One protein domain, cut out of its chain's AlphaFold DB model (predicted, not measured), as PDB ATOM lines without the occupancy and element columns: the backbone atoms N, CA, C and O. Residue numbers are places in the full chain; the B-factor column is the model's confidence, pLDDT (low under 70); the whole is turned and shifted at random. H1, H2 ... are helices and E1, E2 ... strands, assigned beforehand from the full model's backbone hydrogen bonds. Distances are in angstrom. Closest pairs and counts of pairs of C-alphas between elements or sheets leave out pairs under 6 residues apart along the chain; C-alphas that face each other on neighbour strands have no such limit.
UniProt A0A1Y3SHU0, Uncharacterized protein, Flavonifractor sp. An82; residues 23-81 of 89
ATOM      1  N   GLU A  23     -18.970 -47.103 -27.546       96.31
ATOM      2  CA  GLU A  23     -17.589 -46.610 -27.519       96.31
ATOM      3  C   GLU A  23     -17.182 -45.987 -28.862       96.31
ATOM      4  O   GLU A  23     -16.610 -44.897 -28.879       96.31
ATOM      5  N   ASP A  24     -17.546 -46.616 -29.985       96.88
ATOM      6  CA  ASP A  24     -17.288 -46.065 -31.320       96.88
ATOM      7  C   ASP A  24     -18.060 -44.757 -31.545       96.88
ATOM      8  O   ASP A  24     -17.484 -43.770 -32.004       96.88
ATOM      9  N   ALA A  25     -19.342 -44.718 -31.158       97.06
ATOM     10  CA  ALA A  25     -20.166 -43.513 -31.257       97.06
ATOM     11  C   ALA A  25     -19.620 -42.363 -30.392       97.06
ATOM     12  O   ALA A  25     -19.573 -41.215 -30.832       97.06
ATOM     13  N   HIS A  26     -19.175 -42.666 -29.172       97.50
ATOM     14  CA  HIS A  26     -18.581 -41.688 -28.265       97.50
ATOM     15  C   HIS A  26     -17.223 -41.194 -28.776       97.50
ATOM     16  O   HIS A  26     -16.933 -40.003 -28.712       97.50
ATOM     17  N   SER A  27     -16.394 -42.087 -29.321       97.56
ATOM     18  CA  SER A  27     -15.103 -41.726 -29.915       97.56
ATOM     19  C   SER A  27     -15.278 -40.774 -31.103       97.56
ATOM     20  O   SER A  27     -14.540 -39.790 -31.202       97.56
ATOM     21  N   GLU A  28     -16.280 -41.010 -31.957       98.06
ATOM     22  CA  GLU A  28     -16.625 -40.096 -33.054       98.06
ATOM     23  C   GLU A  28     -17.179 -38.763 -32.537       98.06
ATOM     24  O   GLU A  28     -16.808 -37.705 -33.040       98.06
ATOM     25  N   MET A  29     -18.027 -38.784 -31.505       97.88
ATOM     26  CA  MET A  29     -18.543 -37.563 -30.879       97.88
ATOM     27  C   MET A  29     -17.400 -36.680 -30.351       97.88
ATOM     28  O   MET A  29     -17.380 -35.481 -30.631       97.88
ATOM     29  N   CYS A  30     -16.398 -37.265 -29.679       98.06
ATOM     30  CA  CYS A  30     -15.190 -36.543 -29.265       98.06
ATOM     31  C   CYS A  30     -14.401 -35.990 -30.461       98.06
ATOM     32  O   CYS A  30     -13.892 -34.872 -30.387       98.06
ATOM     33  N   GLN A  31     -14.293 -36.752 -31.557       98.31
ATOM     34  CA  GLN A  31     -13.611 -36.293 -32.769       98.31
ATOM     35  C   GLN A  31     -14.328 -35.091 -33.393       98.31
ATOM     36  O   GLN A  31     -13.683 -34.101 -33.722       98.31
ATOM     37  N   CYS A  32     -15.655 -35.138 -33.494       97.25
ATOM     38  CA  CYS A  32     -16.462 -34.050 -34.038       97.25
ATOM     39  C   CYS A  32     -16.294 -32.749 -33.233       97.25
ATOM     40  O   CYS A  32     -16.132 -31.680 -33.819       97.25
ATOM     41  N   VAL A  33     -16.286 -32.835 -31.897       97.62
ATOM     42  CA  VAL A  33     -15.999 -31.684 -31.023       97.62
ATOM     43  C   VAL A  33     -14.585 -31.154 -31.275       97.62
ATOM     44  O   VAL A  33     -14.402 -29.951 -31.465       97.62
ATOM     45  N   ALA A  34     -13.591 -32.044 -31.339       97.81
ATOM     46  CA  ALA A  34     -12.200 -31.671 -31.586       97.81
ATOM     47  C   ALA A  34     -12.018 -30.963 -32.940       97.81
ATOM     48  O   ALA A  34     -11.327 -29.947 -33.013       97.81
ATOM     49  N   ASP A  35     -12.696 -31.431 -33.989       97.44
ATOM     50  CA  ASP A  35     -12.676 -30.821 -35.321       97.44
ATOM     51  C   ASP A  35     -13.314 -29.424 -35.319       97.44
ATOM     52  O   ASP A  35     -12.780 -28.480 -35.919       97.44
ATOM     53  N   VAL A  36     -14.434 -29.259 -34.600       96.25
ATOM     54  CA  VAL A  36     -15.082 -27.953 -34.426       96.25
ATOM     55  C   VAL A  36     -14.181 -26.988 -33.661       96.25
ATOM     56  O   VAL A  36     -14.143 -25.816 -34.020       96.25
ATOM     57  N   LEU A  37     -13.393 -27.435 -32.690       96.06
ATOM     58  CA  LEU A  37     -12.470 -26.563 -31.952       96.06
ATOM     59  C   LEU A  37     -11.109 -26.385 -32.647       96.06
ATOM     60  O   LEU A  37     -10.433 -25.375 -32.449       96.06
ATOM     61  N   GLY A  38     -10.724 -27.310 -33.527       96.56
ATOM     62  CA  GLY A  38      -9.393 -27.358 -34.135       96.56
ATOM     63  C   GLY A  38      -8.302 -27.802 -33.156       96.56
ATOM     64  O   GLY A  38      -7.182 -27.295 -33.236       96.56
ATOM     65  N   VAL A  39      -8.635 -28.714 -32.241       97.06
ATOM     66  CA  VAL A  39      -7.737 -29.281 -31.215       97.06
ATOM     67  C   VAL A  39      -7.561 -30.789 -31.419       97.06
ATOM     68  O   VAL A  39      -8.190 -31.382 -32.296       97.06
ATOM     69  N   ASN A  40      -6.692 -31.429 -30.633       97.38
ATOM     70  CA  ASN A  40      -6.544 -32.885 -30.695       97.38
ATOM     71  C   ASN A  40      -7.684 -33.582 -29.946       97.38
ATOM     72  O   ASN A  40      -8.105 -33.130 -28.881       97.38
ATOM     73  N   LYS A  41      -8.137 -34.732 -30.460       97.75
ATOM     74  CA  LYS A  41      -9.191 -35.528 -29.814       97.75
ATOM     75  C   LYS A  41      -8.817 -35.931 -28.389       97.75
ATOM     76  O   LYS A  41      -9.682 -35.981 -27.522       97.75
ATOM     77  N   GLU A  42      -7.541 -36.213 -28.142       97.62
ATOM     78  CA  GLU A  42      -7.041 -36.632 -26.834       97.62
ATOM     79  C   GLU A  42      -7.320 -35.591 -25.743       97.62
ATOM     80  O   GLU A  42      -7.623 -35.977 -24.621       97.62
ATOM     81  N   GLU A  43      -7.301 -34.297 -26.079       96.38
ATOM     82  CA  GLU A  43      -7.600 -33.214 -25.132       96.38
ATOM     83  C   GLU A  43      -9.078 -33.237 -24.699       96.38
ATOM     84  O   GLU A  43      -9.391 -33.049 -23.526       96.38
ATOM     85  N   ILE A  44      -9.984 -33.541 -25.635       97.62
ATOM     86  CA  ILE A  44     -11.425 -33.682 -25.375       97.62
ATOM     87  C   ILE A  44     -11.730 -34.964 -24.589       97.62
ATOM     88  O   ILE A  44     -12.591 -34.994 -23.711       97.62
ATOM     89  N   VAL A  45     -11.027 -36.054 -24.900       96.44
ATOM     90  CA  VAL A  45     -11.161 -37.311 -24.153       96.44
ATOM     91  C   VAL A  45     -10.661 -37.138 -22.719       96.44
ATOM     92  O   VAL A  45     -11.280 -37.665 -21.798       96.44
ATOM     93  N   GLU A  46      -9.573 -36.395 -22.508       95.25
ATOM     94  CA  GLU A  46      -9.038 -36.129 -21.173       95.25
ATOM     95  C   GLU A  46     -10.027 -35.350 -20.298       95.25
ATOM     96  O   GLU A  46     -10.253 -35.767 -19.162       95.25
ATOM     97  N   SER A  47     -10.677 -34.300 -20.820       92.56
ATOM     98  CA  SER A  47     -11.690 -33.551 -20.056       92.56
ATOM     99  C   SER A  47     -12.886 -34.430 -19.680       92.56
ATOM    100  O   SER A  47     -13.316 -34.454 -18.527       92.56
ATOM    101  N   TYR A  48     -13.369 -35.254 -20.616       94.44
ATOM    102  CA  TYR A  48     -14.426 -36.224 -20.319       94.44
ATOM    103  C   TYR A  48     -14.023 -37.190 -19.192       94.44
ATOM    104  O   TYR A  48     -14.796 -37.432 -18.264       94.44
ATOM    105  N   LEU A  49     -12.805 -37.737 -19.248       95.06
ATOM    106  CA  LEU A  49     -12.309 -38.683 -18.248       95.06
ATOM    107  C   LEU A  49     -12.021 -38.031 -16.891       95.06
ATOM    108  O   LEU A  49     -12.117 -38.716 -15.869       95.06
ATOM    109  N   SER A  50     -11.667 -36.743 -16.858       93.69
ATOM    110  CA  SER A  50     -11.513 -35.997 -15.604       93.69
ATOM    111  C   SER A  50     -12.864 -35.683 -14.958       93.69
ATOM    112  O   SER A  50     -12.941 -35.555 -13.735       93.69
ATOM    113  N   GLY A  51     -13.932 -35.646 -15.763       91.19
ATOM    114  CA  GLY A  51     -15.276 -35.263 -15.340       91.19
ATOM    115  C   GLY A  51     -15.467 -33.750 -15.247       91.19
ATOM    116  O   GLY A  51     -16.455 -33.309 -14.660       91.19
ATOM    117  N   ASP A  52     -14.533 -32.977 -15.802       91.44
ATOM    118  CA  ASP A  52     -14.608 -31.524 -15.883       91.44
ATOM    119  C   ASP A  52     -15.033 -31.096 -17.294       91.44
ATOM    120  O   ASP A  52     -14.707 -31.744 -18.293       91.44
ATOM    121  N   ASP A  53     -15.737 -29.968 -17.385       93.38
ATOM    122  CA  ASP A  53     -15.991 -29.325 -18.674       93.38
ATOM    123  C   ASP A  53     -14.653 -28.925 -19.317       93.38
ATOM    124  O   ASP A  53     -13.715 -28.515 -18.624       93.38
ATOM    125  N   TYR A  54     -14.552 -29.033 -20.646       94.50
ATOM    126  CA  TYR A  54     -13.332 -28.636 -21.355       94.50
ATOM    127  C   TYR A  54     -13.114 -27.119 -21.238       94.50
ATOM    128  O   TYR A  54     -12.006 -26.658 -20.963       94.50
ATOM    129  N   ASP A  55     -14.196 -26.351 -21.395       94.25
ATOM    130  CA  ASP A  55     -14.280 -24.921 -21.103       94.25
ATOM    131  C   ASP A  55     -15.745 -24.495 -20.867       94.25
ATOM    132  O   ASP A  55     -16.665 -25.309 -20.928       94.25
ATOM    133  N   ASP A  56     -15.979 -23.200 -20.631       93.19
ATOM    134  CA  ASP A  56     -17.312 -22.637 -20.357       93.19
ATOM    135  C   ASP A  56     -18.333 -22.815 -21.503       93.19
ATOM    136  O   ASP A  56     -19.516 -22.520 -21.320       93.19
ATOM    137  N   GLN A  57     -17.897 -23.203 -22.703       94.56
ATOM    138  CA  GLN A  57     -18.737 -23.394 -23.887       94.56
ATOM    139  C   GLN A  57     -18.709 -24.832 -24.417       94.56
ATOM    140  O   GLN A  57     -19.457 -25.130 -25.346       94.56
ATOM    141  N   THR A  58     -17.904 -25.723 -23.834       96.56
ATOM    142  CA  THR A  58     -17.651 -27.067 -24.358       96.56
ATOM    143  C   THR A  58     -17.740 -28.117 -23.264       96.56
ATOM    144  O   THR A  58     -16.943 -28.138 -22.327       96.56
ATOM    145  N   CYS A  59     -18.651 -29.071 -23.445       96.88
ATOM    146  CA  CYS A  59     -18.783 -30.227 -22.568       96.88
ATOM    147  C   CYS A  59     -19.005 -31.498 -23.388       96.88
ATOM    148  O   CYS A  59     -19.732 -31.498 -24.386       96.88
ATOM    149  N   VAL A  60     -18.402 -32.592 -22.927       97.31
ATOM    150  CA  VAL A  60     -18.633 -33.944 -23.434       97.31
ATOM    151  C   VAL A  60     -19.054 -34.823 -22.267       97.31
ATOM    152  O   VAL A  60     -18.359 -34.909 -21.261       97.31
ATOM    153  N   LEU A  61     -20.197 -35.485 -22.420       96.38
ATOM    154  CA  LEU A  61     -20.760 -36.463 -21.495       96.38
ATOM    155  C   LEU A  61     -20.985 -37.790 -22.232       96.38
ATOM    156  O   LEU A  61     -20.910 -37.857 -23.455       96.38
ATOM    157  N   GLU A  62     -21.378 -38.831 -21.493       95.38
ATOM    158  CA  GLU A  62     -21.546 -40.198 -22.016       95.38
ATOM    159  C   GLU A  62     -22.423 -40.299 -23.279       95.38
ATOM    160  O   GLU A  62     -22.150 -41.118 -24.149       95.38
ATOM    161  N   ASN A  63     -23.493 -39.509 -23.398       96.25
ATOM    162  CA  ASN A  63     -24.413 -39.591 -24.544       96.25
ATOM    163  C   ASN A  63     -24.685 -38.245 -25.204       96.25
ATOM    164  O   ASN A  63     -25.536 -38.162 -26.086       96.25
ATOM    165  N   THR A  64     -24.024 -37.180 -24.765       96.50
ATOM    166  CA  THR A  64     -24.299 -35.826 -25.244       96.50
ATOM    167  C   THR A  64     -23.030 -35.007 -25.235       96.50
ATOM    168  O   THR A  64     -22.275 -35.071 -24.270       96.50
ATOM    169  N   ALA A  65     -22.854 -34.174 -26.247       97.19
ATOM    170  CA  ALA A  65     -21.808 -33.169 -26.265       97.19
ATOM    171  C   ALA A  65     -22.345 -31.875 -26.865       97.19
ATOM    172  O   ALA A  65     -23.242 -31.909 -27.712       97.19
ATOM    173  N   TRP A  66     -21.777 -30.749 -26.450       96.12
ATOM    174  CA  TRP A  66     -22.019 -29.459 -27.084       96.12
ATOM    175  C   TRP A  66     -20.741 -28.631 -27.122       96.12
ATOM    176  O   TRP A  66     -19.866 -28.774 -26.268       96.12
ATOM    177  N   THR A  67     -20.639 -27.772 -28.133       96.38
ATOM    178  CA  THR A  67     -19.580 -26.764 -28.239       96.38
ATOM    179  C   THR A  67     -20.049 -25.560 -29.058       96.38
ATOM    180  O   THR A  67     -21.064 -25.615 -29.760       96.38
ATOM    181  N   GLU A  68     -19.292 -24.471 -28.990       93.62
ATOM    182  CA  GLU A  68     -19.533 -23.233 -29.724       93.62
ATOM    183  C   GLU A  68     -18.291 -22.855 -30.536       93.62
ATOM    184  O   GLU A  68     -17.168 -22.873 -30.029       93.62
ATOM    185  N   ARG A  69     -18.485 -22.476 -31.806       90.94
ATOM    186  CA  ARG A  69     -17.422 -21.859 -32.611       90.94
ATOM    187  C   ARG A  69     -17.939 -20.706 -33.475       90.94
ATOM    188  O   ARG A  69     -18.705 -20.899 -34.423       90.94
ATOM    189  N   HIS A  70     -17.416 -19.505 -33.221       90.25
ATOM    190  CA  HIS A  70     -17.688 -18.277 -33.986       90.25
ATOM    191  C   HIS A  70     -19.181 -17.894 -34.101       90.25
ATOM    192  O   HIS A  70     -19.639 -17.456 -35.154       90.25
ATOM    193  N   GLY A  71     -19.933 -18.034 -33.012       87.56
ATOM    194  CA  GLY A  71     -21.370 -17.803 -32.902       87.56
ATOM    195  C   GLY A  71     -22.246 -18.993 -33.306       87.56
ATOM    196  O   GLY A  71     -23.469 -18.853 -33.293       87.56
ATOM    197  N   ASN A  72     -21.657 -20.139 -33.669       88.25
ATOM    198  CA  ASN A  72     -22.398 -21.328 -34.096       88.25
ATOM    199  C   ASN A  72     -22.363 -22.393 -33.004       88.25
ATOM    200  O   ASN A  72     -21.288 -22.795 -32.568       88.25
ATOM    201  N   ASN A  73     -23.545 -22.862 -32.607       90.81
ATOM    202  CA  ASN A  73     -23.694 -23.939 -31.635       90.81
ATOM    203  C   ASN A  73     -23.736 -25.287 -32.350       90.81
ATOM    204  O   ASN A  73     -24.468 -25.443 -33.331       90.81
ATOM    205  N   PHE A  74     -23.002 -26.251 -31.813       93.12
ATOM    206  CA  PHE A  74     -22.979 -27.627 -32.277       93.12
ATOM    207  C   PHE A  74     -23.378 -28.536 -31.122       93.12
ATOM    208  O   PHE A  74     -22.853 -28.404 -30.019       93.12
ATOM    209  N   ASP A  75     -24.304 -29.453 -31.387       94.00
ATOM    210  CA  ASP A  75     -24.842 -30.379 -30.398       94.00
ATOM    211  C   ASP A  75     -24.831 -31.796 -30.979       94.00
ATOM    212  O   ASP A  75     -25.256 -32.017 -32.116       94.00
ATOM    213  N   TRP A  76     -24.405 -32.765 -30.174       95.50
ATOM    214  CA  TRP A  76     -24.452 -34.186 -30.501       95.50
ATOM    215  C   TRP A  76     -25.190 -34.950 -29.414       95.50
ATOM    216  O   TRP A  76     -25.093 -34.635 -28.226       95.50
ATOM    217  N   LYS A  77     -25.922 -35.983 -29.834       95.12
ATOM    218  CA  LYS A  77     -26.583 -36.920 -28.934       95.12
ATOM    219  C   LYS A  77     -26.506 -38.337 -29.485       95.12
ATOM    220  O   LYS A  77     -26.854 -38.577 -30.640       95.12
ATOM    221  N   ILE A  78     -26.071 -39.263 -28.639       94.88
ATOM    222  CA  ILE A  78     -26.073 -40.698 -28.904       94.88
ATOM    223  C   ILE A  78     -27.413 -41.251 -28.422       94.88
ATOM    224  O   ILE A  78     -27.814 -41.027 -27.281       94.88
ATOM    225  N   PHE A  79     -28.100 -41.979 -29.297       92.12
ATOM    226  CA  PHE A  79     -29.338 -42.682 -28.975       92.12
ATOM    227  C   PHE A  79     -29.105 -44.184 -29.056       92.12
ATOM    228  O   PHE A  79     -28.386 -44.660 -29.937       92.12
ATOM    229  N   LYS A  80     -29.761 -44.947 -28.181       88.06
ATOM    230  CA  LYS A  80     -29.828 -46.403 -28.331       88.06
ATOM    231  C   LYS A  80     -30.993 -46.761 -29.242       88.06
ATOM    232  O   LYS A  80     -32.067 -46.172 -29.145       88.06
ATOM    233  N   LEU A  81     -30.771 -47.742 -30.112       85.50
ATOM    234  CA  LEU A  81     -31.796 -48.316 -30.975       85.50
ATOM    235  C   LEU A  81     -32.249 -49.651 -30.380       85.50
ATOM    236  O   LEU A  81     -31.409 -50.482 -30.034       85.50
TER     237      LEU A  81
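AT A GLANCE: This is residues 23 to 81 of the 89 residues of an uncharacterized protein of Flavonifractor sp. An82 (UniProt A0A1Y3SHU0). A helix of 15 residues, H1, packs along one face of a two-stranded antiparallel hairpin, E1 and E2, and a shorter helix, H2, turns off from H1 at a steep angle. From the end of H2 a long loop, residues 51 to 63, folds back to E1, and its residues 59 to 60 pair with residues 65 to 66 of that strand. The printed part has 59 residues, with two named helices followed by two named strands, in the order H1, H2, E1, E2; the sheet has the order E1 - E2, antiparallel, and the class is mixed, helices and strands. The whole is compact, with a radius of gyration of the C-alphas of 10.6 A, and its C-alphas span 33 by 23 by 17 A along their three main axes.

IN THESE COORDINATES: The printed part begins with H1, residues 23 to 37, which measures 21.2 A from first to last C-alpha; C-alpha 23 is at (-17.589, -46.610, -27.519) and C-alpha 37 at (-12.470, -26.563, -31.952). After three residues comes H2, residues 41 to 50, 14.4 A long from first to last C-alpha. Residues 51 to 63 hold no named element. E1, residues 64 to 69, then runs 17.2 A from C-alpha 64 to C-alpha 69. Two residues later E2 begins, residues 72 to 77, 16.9 A from first to last C-alpha, ending with C-alpha 77 at (-26.583, -36.920, -28.934). Residues 78 to 81 follow E2, and C-alpha 81 is at (-31.796, -48.316, -30.975).

HOW THE PARTS SIT: H1 and H2 touch, with 8 pairs of C-alphas within 8 A. Their closest C-alphas are those of Ala 34 and Lys 41, 5.2 A apart, and H1 touches H2 with residues 30 to 34 alone. The two helices stand at a steep tilt of 66 degrees and run opposite ways. In H1 and H2 every O i to N i+4 pair is within hydrogen-bond range. Between H1 and E1 there are 7 pairs of C-alphas within 8 A, and the closest are those of Val 33 and Thr 67, 6.7 A apart. Between H1 and E2 there is 1 such pair, the C-alphas of Met 29 and Trp 76, 6.8 A apart. H2 and E2 are apart. E1 and E2 form a hairpin of antiparallel neighbours, with 167 degrees between their N-to-C directions. The C-alphas of Trp 66 and Asp 75 face each other at 4.4 A, and those of Thr 64 and Lys 77 at 4.5 A. Across this pair N 67 and O 74 are within hydrogen-bond range at 3.0 A, and N 74 and O 67 at 2.9 A. Residues 59 to 60, a stretch too short to bear a name, pair antiparallel with residues 65 to 66 of E1.

THE WHOLE: The two C-alphas farthest apart are those of His 70, between E1 and E2, and Leu 81, the last printed residue, at 33.3 A. The C-alphas of Glu 23 and Leu 81, the first and last printed residues, are 14.7 A apart. The links from H1 to H2 and from E1 to E2 are tight, and the link from H2 to E1, with 13 residues, is long. The C-alphas of that long link lie 4 to 13 A from the mean of all C-alphas. The printed part has no cut. The mean pLDDT of the printed part is 95.0, and no printed residue is under 70.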